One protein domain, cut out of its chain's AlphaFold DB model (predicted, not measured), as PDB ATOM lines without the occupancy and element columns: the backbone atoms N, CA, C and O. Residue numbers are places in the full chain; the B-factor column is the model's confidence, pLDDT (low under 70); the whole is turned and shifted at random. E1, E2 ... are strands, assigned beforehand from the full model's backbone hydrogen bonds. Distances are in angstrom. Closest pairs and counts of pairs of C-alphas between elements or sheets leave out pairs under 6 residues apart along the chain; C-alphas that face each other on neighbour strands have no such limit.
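AT A GLANCE: This is residues 14 to 72 of the 79 residues of an uncharacterized protein of Acidobacteriia bacterium (UniProt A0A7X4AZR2). Picture a long, bent two-stranded ribbon with a small hairpin at one end and a long loop at the other. The hairpin E2 and E3 and the short pair E1 and E4 make the ribbon, the hairpin E5 and E6 packs on E4 with E5, and residues 28 to 33 of the loop stick out. The 59 printed residues hold no named helix and six named strands, E1 to E6 in chain order, in three antiparallel sheets of two strands; the class is all strand, though only 27 residues are in named elements. The whole is extended, a rod of 52 by 24 by 18 A, with a radius of gyration of the C-alphas of 16.9 A.

HOW THE PARTS SIT: Look first at E2, residues 19 to 24, and E3, residues 40 to 45, an antiparallel hairpin at 163 degrees, where N 22 and O 42 are 2.9 A apart, within hydrogen-bond range. E1, residues 14 to 16, runs on into E2 across a break of 2 residues, at 81 degrees. E4, residues 49 to 52, is antiparallel to E1 at 134 degrees, with N 14 and O 51 at 2.8 A. E5, residues 62 to 65, comes closest to E4 at the C-alphas of Leu 64 and Lys 49, 5.8 A apart. E6, residues 68 to 71, forms an antiparallel hairpin with E5 at 144 degrees, with N 63 and O 70 at 2.9 A. E2 and E6 are apart.

IN THESE COORDINATES: Find C-alpha 19 at (13.544, -29.837, 32.857); from there E2 runs 13.6 A to C-alpha 24. E3 measures 13.1 A, E4 10.1 A, E6 10.1 A, E5 9.8 A and E1 6.2 A. E6 ends at C-alpha 71, (11.204, -26.598, 57.730).

THE WHOLE: The C-alphas of Ala 29 and Asn 72, the two farthest apart, are 52.3 A apart. The link from E2 to E3, 15 residues, is long. The printed part has no cut; its mean pLDDT is 90.4, and no printed residue is under 70.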
ATOM      1  N   LEU A  14       4.078 -26.772  46.060       94.75
ATOM      2  CA  LEU A  14       4.273 -27.637  44.901       94.75
ATOM      3  C   LEU A  14       5.739 -28.066  44.817       94.75
ATOM      4  O   LEU A  14       6.639 -27.288  45.138       94.75
ATOM      5  N   VAL A  15       5.988 -29.278  44.321       94.44
ATOM      6  CA  VAL A  15       7.336 -29.699  43.923       94.44
ATOM      7  C   VAL A  15       7.550 -29.300  42.470       94.44
ATOM      8  O   VAL A  15       6.830 -29.745  41.577       94.44
ATOM      9  N   ARG A  16       8.553 -28.463  42.223       93.94
ATOM     10  CA  ARG A  16       8.979 -28.077  40.880       93.94
ATOM     11  C   ARG A  16      10.287 -28.775  40.545       93.94
ATOM     12  O   ARG A  16      11.284 -28.572  41.232       93.94
ATOM     13  N   VAL A  17      10.293 -29.512  39.439       94.25
ATOM     14  CA  VAL A  17      11.497 -30.113  38.856       94.25
ATOM     15  C   VAL A  17      11.803 -29.384  37.546       94.25
ATOM     16  O   VAL A  17      11.011 -29.476  36.607       94.25
ATOM     17  N   PRO A  18      12.887 -28.594  37.461       93.50
ATOM     18  CA  PRO A  18      13.305 -27.997  36.200       93.50
ATOM     19  C   PRO A  18      13.648 -29.093  35.190       93.50
ATOM     20  O   PRO A  18      14.340 -30.047  35.528       93.50
ATOM     21  N   PHE A  19      13.203 -28.936  33.951       95.50
ATOM     22  CA  PHE A  19      13.544 -29.837  32.857       95.50
ATOM     23  C   PHE A  19      14.133 -29.031  31.705       95.50
ATOM     24  O   PHE A  19      13.569 -28.007  31.307       95.50
ATOM     25  N   LYS A  20      15.266 -29.490  31.173       96.94
ATOM     26  CA  LYS A  20      15.898 -28.936  29.975       96.94
ATOM     27  C   LYS A  20      16.043 -30.053  28.952       96.94
ATOM     28  O   LYS A  20      16.867 -30.952  29.104       96.94
ATOM     29  N   GLY A  21      15.244 -29.988  27.897       95.75
ATOM     30  CA  GLY A  21      15.226 -31.026  26.881       95.75
ATOM     31  C   GLY A  21      14.085 -30.843  25.901       95.75
ATOM     32  O   GLY A  21      13.612 -29.729  25.675       95.75
ATOM     33  N   ARG A  22      13.647 -31.958  25.326       95.31
ATOM     34  CA  ARG A  22      12.536 -32.022  24.377       95.31
ATOM     35  C   ARG A  22      11.537 -33.091  24.791       95.31
ATOM     36  O   ARG A  22      11.885 -34.045  25.481       95.31
ATOM     37  N   LEU A  23      10.303 -32.919  24.346       93.31
ATOM     38  CA  LEU A  23       9.256 -33.925  24.440       93.31
ATOM     39  C   LEU A  23       9.248 -34.725  23.135       93.31
ATOM     40  O   LEU A  23       9.283 -34.135  22.054       93.31
ATOM     41  N   VAL A  24       9.271 -36.052  23.234       91.75
ATOM     42  CA  VAL A  24       9.387 -36.962  22.090       91.75
ATOM     43  C   VAL A  24       8.197 -37.908  22.074       91.75
ATOM     44  O   VAL A  24       7.956 -38.627  23.041       91.75
ATOM     45  N   TRP A  25       7.482 -37.939  20.954       91.06
ATOM     46  CA  TRP A  25       6.509 -38.986  20.662       91.06
ATOM     47  C   TRP A  25       7.202 -40.129  19.928       91.06
ATOM     48  O   TRP A  25       8.004 -39.898  19.019       91.06
ATOM     49  N   THR A  26       6.886 -41.363  20.306       85.56
ATOM     50  CA  THR A  26       7.297 -42.544  19.547       85.56
ATOM     51  C   THR A  26       6.178 -42.907  18.586       85.56
ATOM     52  O   THR A  26       5.054 -43.149  19.008       85.56
ATOM     53  N   ILE A  27       6.488 -42.939  17.292       86.56
ATOM     54  CA  ILE A  27       5.531 -43.316  16.249       86.56
ATOM     55  C   ILE A  27       5.723 -44.804  15.952       86.56
ATOM     56  O   ILE A  27       6.842 -45.228  15.651       86.56
ATOM     57  N   SER A  28       4.646 -45.586  16.026       83.25
ATOM     58  CA  SER A  28       4.645 -46.996  15.629       83.25
ATOM     59  C   SER A  28       3.879 -47.178  14.324       83.25
ATOM     60  O   SER A  28       2.829 -46.582  14.119       83.25
ATOM     61  N   ALA A  29       4.352 -48.071  13.452       85.81
ATOM     62  CA  ALA A  29       3.591 -48.459  12.263       85.81
ATOM     63  C   ALA A  29       2.265 -49.160  12.619       85.81
ATOM     64  O   ALA A  29       1.323 -49.131  11.832       85.81
ATOM     65  N   SER A  30       2.192 -49.786  13.799       87.00
ATOM     66  CA  SER A  30       0.984 -50.444  14.307       87.00
ATOM     67  C   SER A  30       0.002 -49.487  14.985       87.00
ATOM     68  O   SER A  30      -1.127 -49.883  15.248       87.00
ATOM     69  N   ASP A  31       0.442 -48.269  15.309       79.25
ATOM     70  CA  ASP A  31      -0.357 -47.246  15.982       79.25
ATOM     71  C   ASP A  31       0.025 -45.858  15.435       79.25
ATOM     72  O   ASP A  31       0.951 -45.211  15.940       79.25
ATOM     73  N   PRO A  32      -0.625 -45.427  14.338       76.31
ATOM     74  CA  PRO A  32      -0.311 -44.162  13.690       76.31
ATOM     75  C   PRO A  32      -0.831 -42.947  14.473       76.31
ATOM     76  O   PRO A  32      -0.408 -41.826  14.178       76.31
ATOM     77  N   ASP A  33      -1.719 -43.133  15.458       82.06
ATOM     78  CA  ASP A  33      -2.249 -42.039  16.270       82.06
ATOM     79  C   ASP A  33      -1.352 -41.762  17.484       82.06
ATOM     80  O   ASP A  33      -1.687 -42.010  18.644       82.06
ATOM     81  N   PHE A  34      -0.187 -41.178  17.205       73.50
ATOM     82  CA  PHE A  34       0.789 -40.800  18.227       73.50
ATOM     83  C   PHE A  34       0.248 -39.775  19.240       73.50
ATOM     84  O   PHE A  34       0.792 -39.658  20.339       73.50
ATOM     85  N   SER A  35      -0.814 -39.036  18.891       73.69
ATOM     86  CA  SER A  35      -1.395 -37.983  19.732       73.69
ATOM     87  C   SER A  35      -2.155 -38.526  20.947       73.69
ATOM     88  O   SER A  35      -2.356 -37.802  21.922       73.69
ATOM     89  N   SER A  36      -2.508 -39.813  20.919       73.69
ATOM     90  CA  SER A  36      -3.161 -40.525  22.021       73.69
ATOM     91  C   SER A  36      -2.228 -40.804  23.212       73.69
ATOM     92  O   SER A  36      -2.694 -41.151  24.300       73.69
ATOM     93  N   THR A  37      -0.913 -40.621  23.035       79.62
ATOM     94  CA  THR A  37       0.105 -40.891  24.059       79.62
ATOM     95  C   THR A  37       0.751 -39.614  24.589       79.62
ATOM     96  O   THR A  37       0.990 -38.643  23.864       79.62
ATOM     97  N   PHE A  38       1.076 -39.615  25.885       87.50
ATOM     98  CA  PHE A  38       1.899 -38.558  26.467       87.50
ATOM     99  C   PHE A  38       3.335 -38.678  25.939       87.50
ATOM    100  O   PHE A  38       3.908 -39.769  26.000       87.50
ATOM    101  N   PRO A  39       3.946 -37.584  25.450       91.25
ATOM    102  CA  PRO A  39       5.320 -37.637  24.981       91.25
ATOM    103  C   PRO A  39       6.279 -37.968  26.122       91.25
ATOM    104  O   PRO A  39       6.135 -37.482  27.248       91.25
ATOM    105  N   ALA A  40       7.322 -38.725  25.801       91.06
ATOM    106  CA  ALA A  40       8.404 -38.990  26.725       91.06
ATOM    107  C   ALA A  40       9.361 -37.784  26.788       91.06
ATOM    108  O   ALA A  40       9.789 -37.271  25.747       91.06
ATOM    109  N   PRO A  41       9.742 -37.318  27.986       93.56
ATOM    110  CA  PRO A  41      10.783 -36.313  28.132       93.56
ATOM    111  C   PRO A  41      12.158 -36.916  27.816       93.56
ATOM    112  O   PRO A  41      12.560 -37.924  28.392       93.56
ATOM    113  N   GLN A  42      12.903 -36.262  26.928       95.62
ATOM    114  CA  GLN A  42      14.296 -36.575  26.625       95.62
ATOM    115  C   GLN A  42      15.169 -35.357  26.939       95.62
ATOM    116  O   GLN A  42      15.105 -34.337  26.246       95.62
ATOM    117  N   GLY A  43      15.986 -35.459  27.983       95.31
ATOM    118  CA  GLY A  43      16.850 -34.374  28.436       95.31
ATOM    119  C   GLY A  43      17.309 -34.561  29.874       95.31
ATOM    120  O   GLY A  43      17.325 -35.676  30.390       95.31
ATOM    121  N   GLU A  44      17.660 -33.449  30.505       97.06
ATOM    122  CA  GLU A  44      18.200 -33.413  31.861       97.06
ATOM    123  C   GLU A  44      17.194 -32.787  32.827       97.06
ATOM    124  O   GLU A  44      16.571 -31.755  32.541       97.06
ATOM    125  N   TYR A  45      17.060 -33.413  33.994       95.00
ATOM    126  CA  TYR A  45      16.314 -32.866  35.117       95.00
ATOM    127  C   TYR A  45      17.261 -32.132  36.057       95.00
ATOM    128  O   TYR A  45      18.321 -32.640  36.420       95.00
ATOM    129  N   GLY A  46      16.862 -30.929  36.457       93.44
ATOM    130  CA  GLY A  46      17.512 -30.197  37.535       93.44
ATOM    131  C   GLY A  46      17.038 -30.665  38.911       93.44
ATOM    132  O   GLY A  46      16.115 -31.469  39.038       93.44
ATOM    133  N   ALA A  47      17.641 -30.099  39.956       92.12
ATOM    134  CA  ALA A  47      17.241 -30.361  41.333       92.12
ATOM    135  C   ALA A  47      15.776 -29.959  41.582       92.12
ATOM    136  O   ALA A  47      15.346 -28.850  41.245       92.12
ATOM    137  N   ALA A  48      15.021 -30.872  42.193       93.69
ATOM    138  CA  ALA A  48      13.669 -30.610  42.656       93.69
ATOM    139  C   ALA A  48      13.682 -29.578  43.793       93.69
ATOM    140  O   ALA A  48      14.571 -29.582  44.642       93.69
ATOM    141  N   LYS A  49      12.679 -28.699  43.824       93.38
ATOM    142  CA  LYS A  49      12.513 -27.709  44.895       93.38
ATOM    143  C   LYS A  49      11.049 -27.492  45.241       93.38
ATOM    144  O   LYS A  49      10.179 -27.666  44.387       93.38
ATOM    145  N   LEU A  50      10.788 -27.058  46.470       94.50
ATOM    146  CA  LEU A  50       9.468 -26.576  46.863       94.50
ATOM    147  C   LEU A  50       9.262 -25.152  46.357       94.50
ATOM    148  O   LEU A  50      10.156 -24.311  46.442       94.50
ATOM    149  N   VAL A  51       8.078 -24.894  45.821       95.50
ATOM    150  CA  VAL A  51       7.624 -23.558  45.428       95.50
ATOM    151  C   VAL A  51       6.214 -23.331  45.948       95.50
ATOM    152  O   VAL A  51       5.439 -24.276  46.113       95.50
ATOM    153  N   CYS A  52       5.871 -22.077  46.209       96.06
ATOM    154  CA  CYS A  52       4.500 -21.708  46.514       96.06
ATOM    155  C   CYS A  52       3.658 -21.704  45.224       96.06
ATOM    156  O   CYS A  52       4.116 -21.277  44.163       96.06
ATOM    157  N   SER A  53       2.429 -22.215  45.319       96.31
ATOM    158  CA  SER A  53       1.466 -22.257  44.206       96.31
ATOM    159  C   SER A  53       0.945 -20.882  43.787       96.31
ATOM    160  O   SER A  53       0.553 -20.721  42.635       96.31
ATOM    161  N   ALA A  54       0.933 -19.903  44.697       96.25
ATOM    162  CA  ALA A  54       0.473 -18.544  44.415       96.25
ATOM    163  C   ALA A  54       1.587 -17.650  43.843       96.25
ATOM    164  O   ALA A  54       1.326 -16.852  42.949       96.25
ATOM    165  N   ASP A  55       2.819 -17.793  44.337       94.06
ATOM    166  CA  ASP A  55       3.983 -17.039  43.865       94.06
ATOM    167  C   ASP A  55       5.266 -17.884  44.033       94.06
ATOM    168  O   ASP A  55       5.652 -18.215  45.150       94.06
ATOM    169  N   PRO A  56       5.965 -18.263  42.951       91.38
ATOM    170  CA  PRO A  56       7.139 -19.125  43.039       91.38
ATOM    171  C   PRO A  56       8.430 -18.406  43.475       91.38
ATOM    172  O   PRO A  56       9.478 -19.062  43.500       91.38
ATOM    173  N   LEU A  57       8.402 -17.090  43.722       90.88
ATOM    174  CA  LEU A  57       9.607 -16.285  43.967       90.88
ATOM    175  C   LEU A  57       9.948 -16.094  45.445       90.88
ATOM    176  O   LEU A  57      11.126 -15.966  45.776       90.88
ATOM    177  N   HIS A  58       8.952 -16.061  46.324       89.81
ATOM    178  CA  HIS A  58       9.186 -15.834  47.747       89.81
ATOM    179  C   HIS A  58       9.611 -17.110  48.487       89.81
ATOM    180  O   HIS A  58       9.365 -18.233  48.038       89.81
ATOM    181  N   ASP A  59      10.234 -16.933  49.654       92.31
ATOM    182  CA  ASP A  59      10.571 -18.059  50.520       92.31
ATOM    183  C   ASP A  59       9.290 -18.731  51.039       92.31
ATOM    184  O   ASP A  59       8.342 -18.085  51.498       92.31
ATOM    185  N   THR A  60       9.272 -20.059  50.947       94.44
ATOM    186  CA  THR A  60       8.151 -20.879  51.395       94.44
ATOM    187  C   THR A  60       8.214 -21.203  52.886       94.44
ATOM    188  O   THR A  60       7.190 -21.588  53.458       94.44
ATOM    189  N   GLY A  61       9.391 -21.048  53.508       93.56
ATOM    190  CA  GLY A  61       9.693 -21.522  54.861       93.56
ATOM    191  C   GLY A  61       9.988 -23.027  54.936       93.56
ATOM    192  O   GLY A  61      10.114 -23.579  56.033       93.56
ATOM    193  N   PHE A  62      10.085 -23.696  53.784       93.62
ATOM    194  CA  PHE A  62      10.375 -25.122  53.656       93.62
ATOM    195  C   PHE A  62      11.393 -25.393  52.545       93.62
ATOM    196  O   PHE A  62      11.511 -24.630  51.583       93.62
ATOM    197  N   HIS A  63      12.068 -26.536  52.642       92.44
ATOM    198  CA  HIS A  63      12.956 -27.065  51.612       92.44
ATOM    199  C   HIS A  63      12.723 -28.569  51.406       92.44
ATOM    200  O   HIS A  63      12.078 -29.236  52.217       92.44
ATOM    201  N   LEU A  64      13.187 -29.080  50.263       91.75
ATOM    202  CA  LEU A  64      13.098 -30.493  49.899       91.75
ATOM    203  C   LEU A  64      14.479 -31.133  50.076       91.75
ATOM    204  O   LEU A  64      15.424 -30.697  49.419       91.75
ATOM    205  N   VAL A  65      14.580 -32.155  50.923       89.88
ATOM    206  CA  VAL A  65      15.807 -32.933  51.174       89.88
ATOM    207  C   VAL A  65      15.490 -34.397  50.930       89.88
ATOM    208  O   VAL A  65      14.613 -34.945  51.588       89.88
ATOM    209  N   ASP A  66      16.141 -35.021  49.949       87.50
ATOM    210  CA  ASP A  66      15.986 -36.452  49.640       87.50
ATOM    211  C   ASP A  66      14.520 -36.932  49.552       87.50
ATOM    212  O   ASP A  66      14.155 -38.019  49.994       87.50
ATOM    213  N   GLY A  67      13.645 -36.093  48.985       85.75
ATOM    214  CA  GLY A  67      12.211 -36.377  48.833       85.75
ATOM    215  C   GLY A  67      11.348 -36.075  50.065       85.75
ATOM    216  O   GLY A  67      10.128 -36.219  49.995       85.75
ATOM    217  N   SER A  68      11.948 -35.603  51.156       90.44
ATOM    218  CA  SER A  68      11.272 -35.188  52.387       90.44
ATOM    219  C   SER A  68      11.144 -33.666  52.474       90.44
ATOM    220  O   SER A  68      12.039 -32.923  52.073       90.44
ATOM    221  N   VAL A  69      10.004 -33.193  52.985       92.38
ATOM    222  CA  VAL A  69       9.745 -31.762  53.207       92.38
ATOM    223  C   VAL A  69      10.195 -31.376  54.611       92.38
ATOM    224  O   VAL A  69       9.639 -31.861  55.598       92.38
ATOM    225  N   GLU A  70      11.145 -30.451  54.694       92.56
ATOM    226  CA  GLU A  70      11.720 -29.964  55.947       92.56
ATOM    227  C   GLU A  70      11.445 -28.470  56.145       92.56
ATOM    228  O   GLU A  70      11.297 -27.710  55.186       92.56
ATOM    229  N   ARG A  71      11.344 -28.026  57.405       90.69
ATOM    230  CA  ARG A  71      11.204 -26.598  57.730       90.69
ATOM    231  C   ARG A  71      12.562 -25.913  57.647       90.69
ATOM    232  O   ARG A  71      13.553 -26.449  58.133       90.69
ATOM    233  N   ASN A  72      12.592 -24.688  57.129       84.00
ATOM    234  CA  ASN A  72      13.776 -23.837  57.216       84.00
ATOM    235  C   ASN A  72      14.006 -23.471  58.693       84.00
ATOM    236  O   ASN A  72      13.302 -22.630  59.243       84.00
TER     237      ASN A  72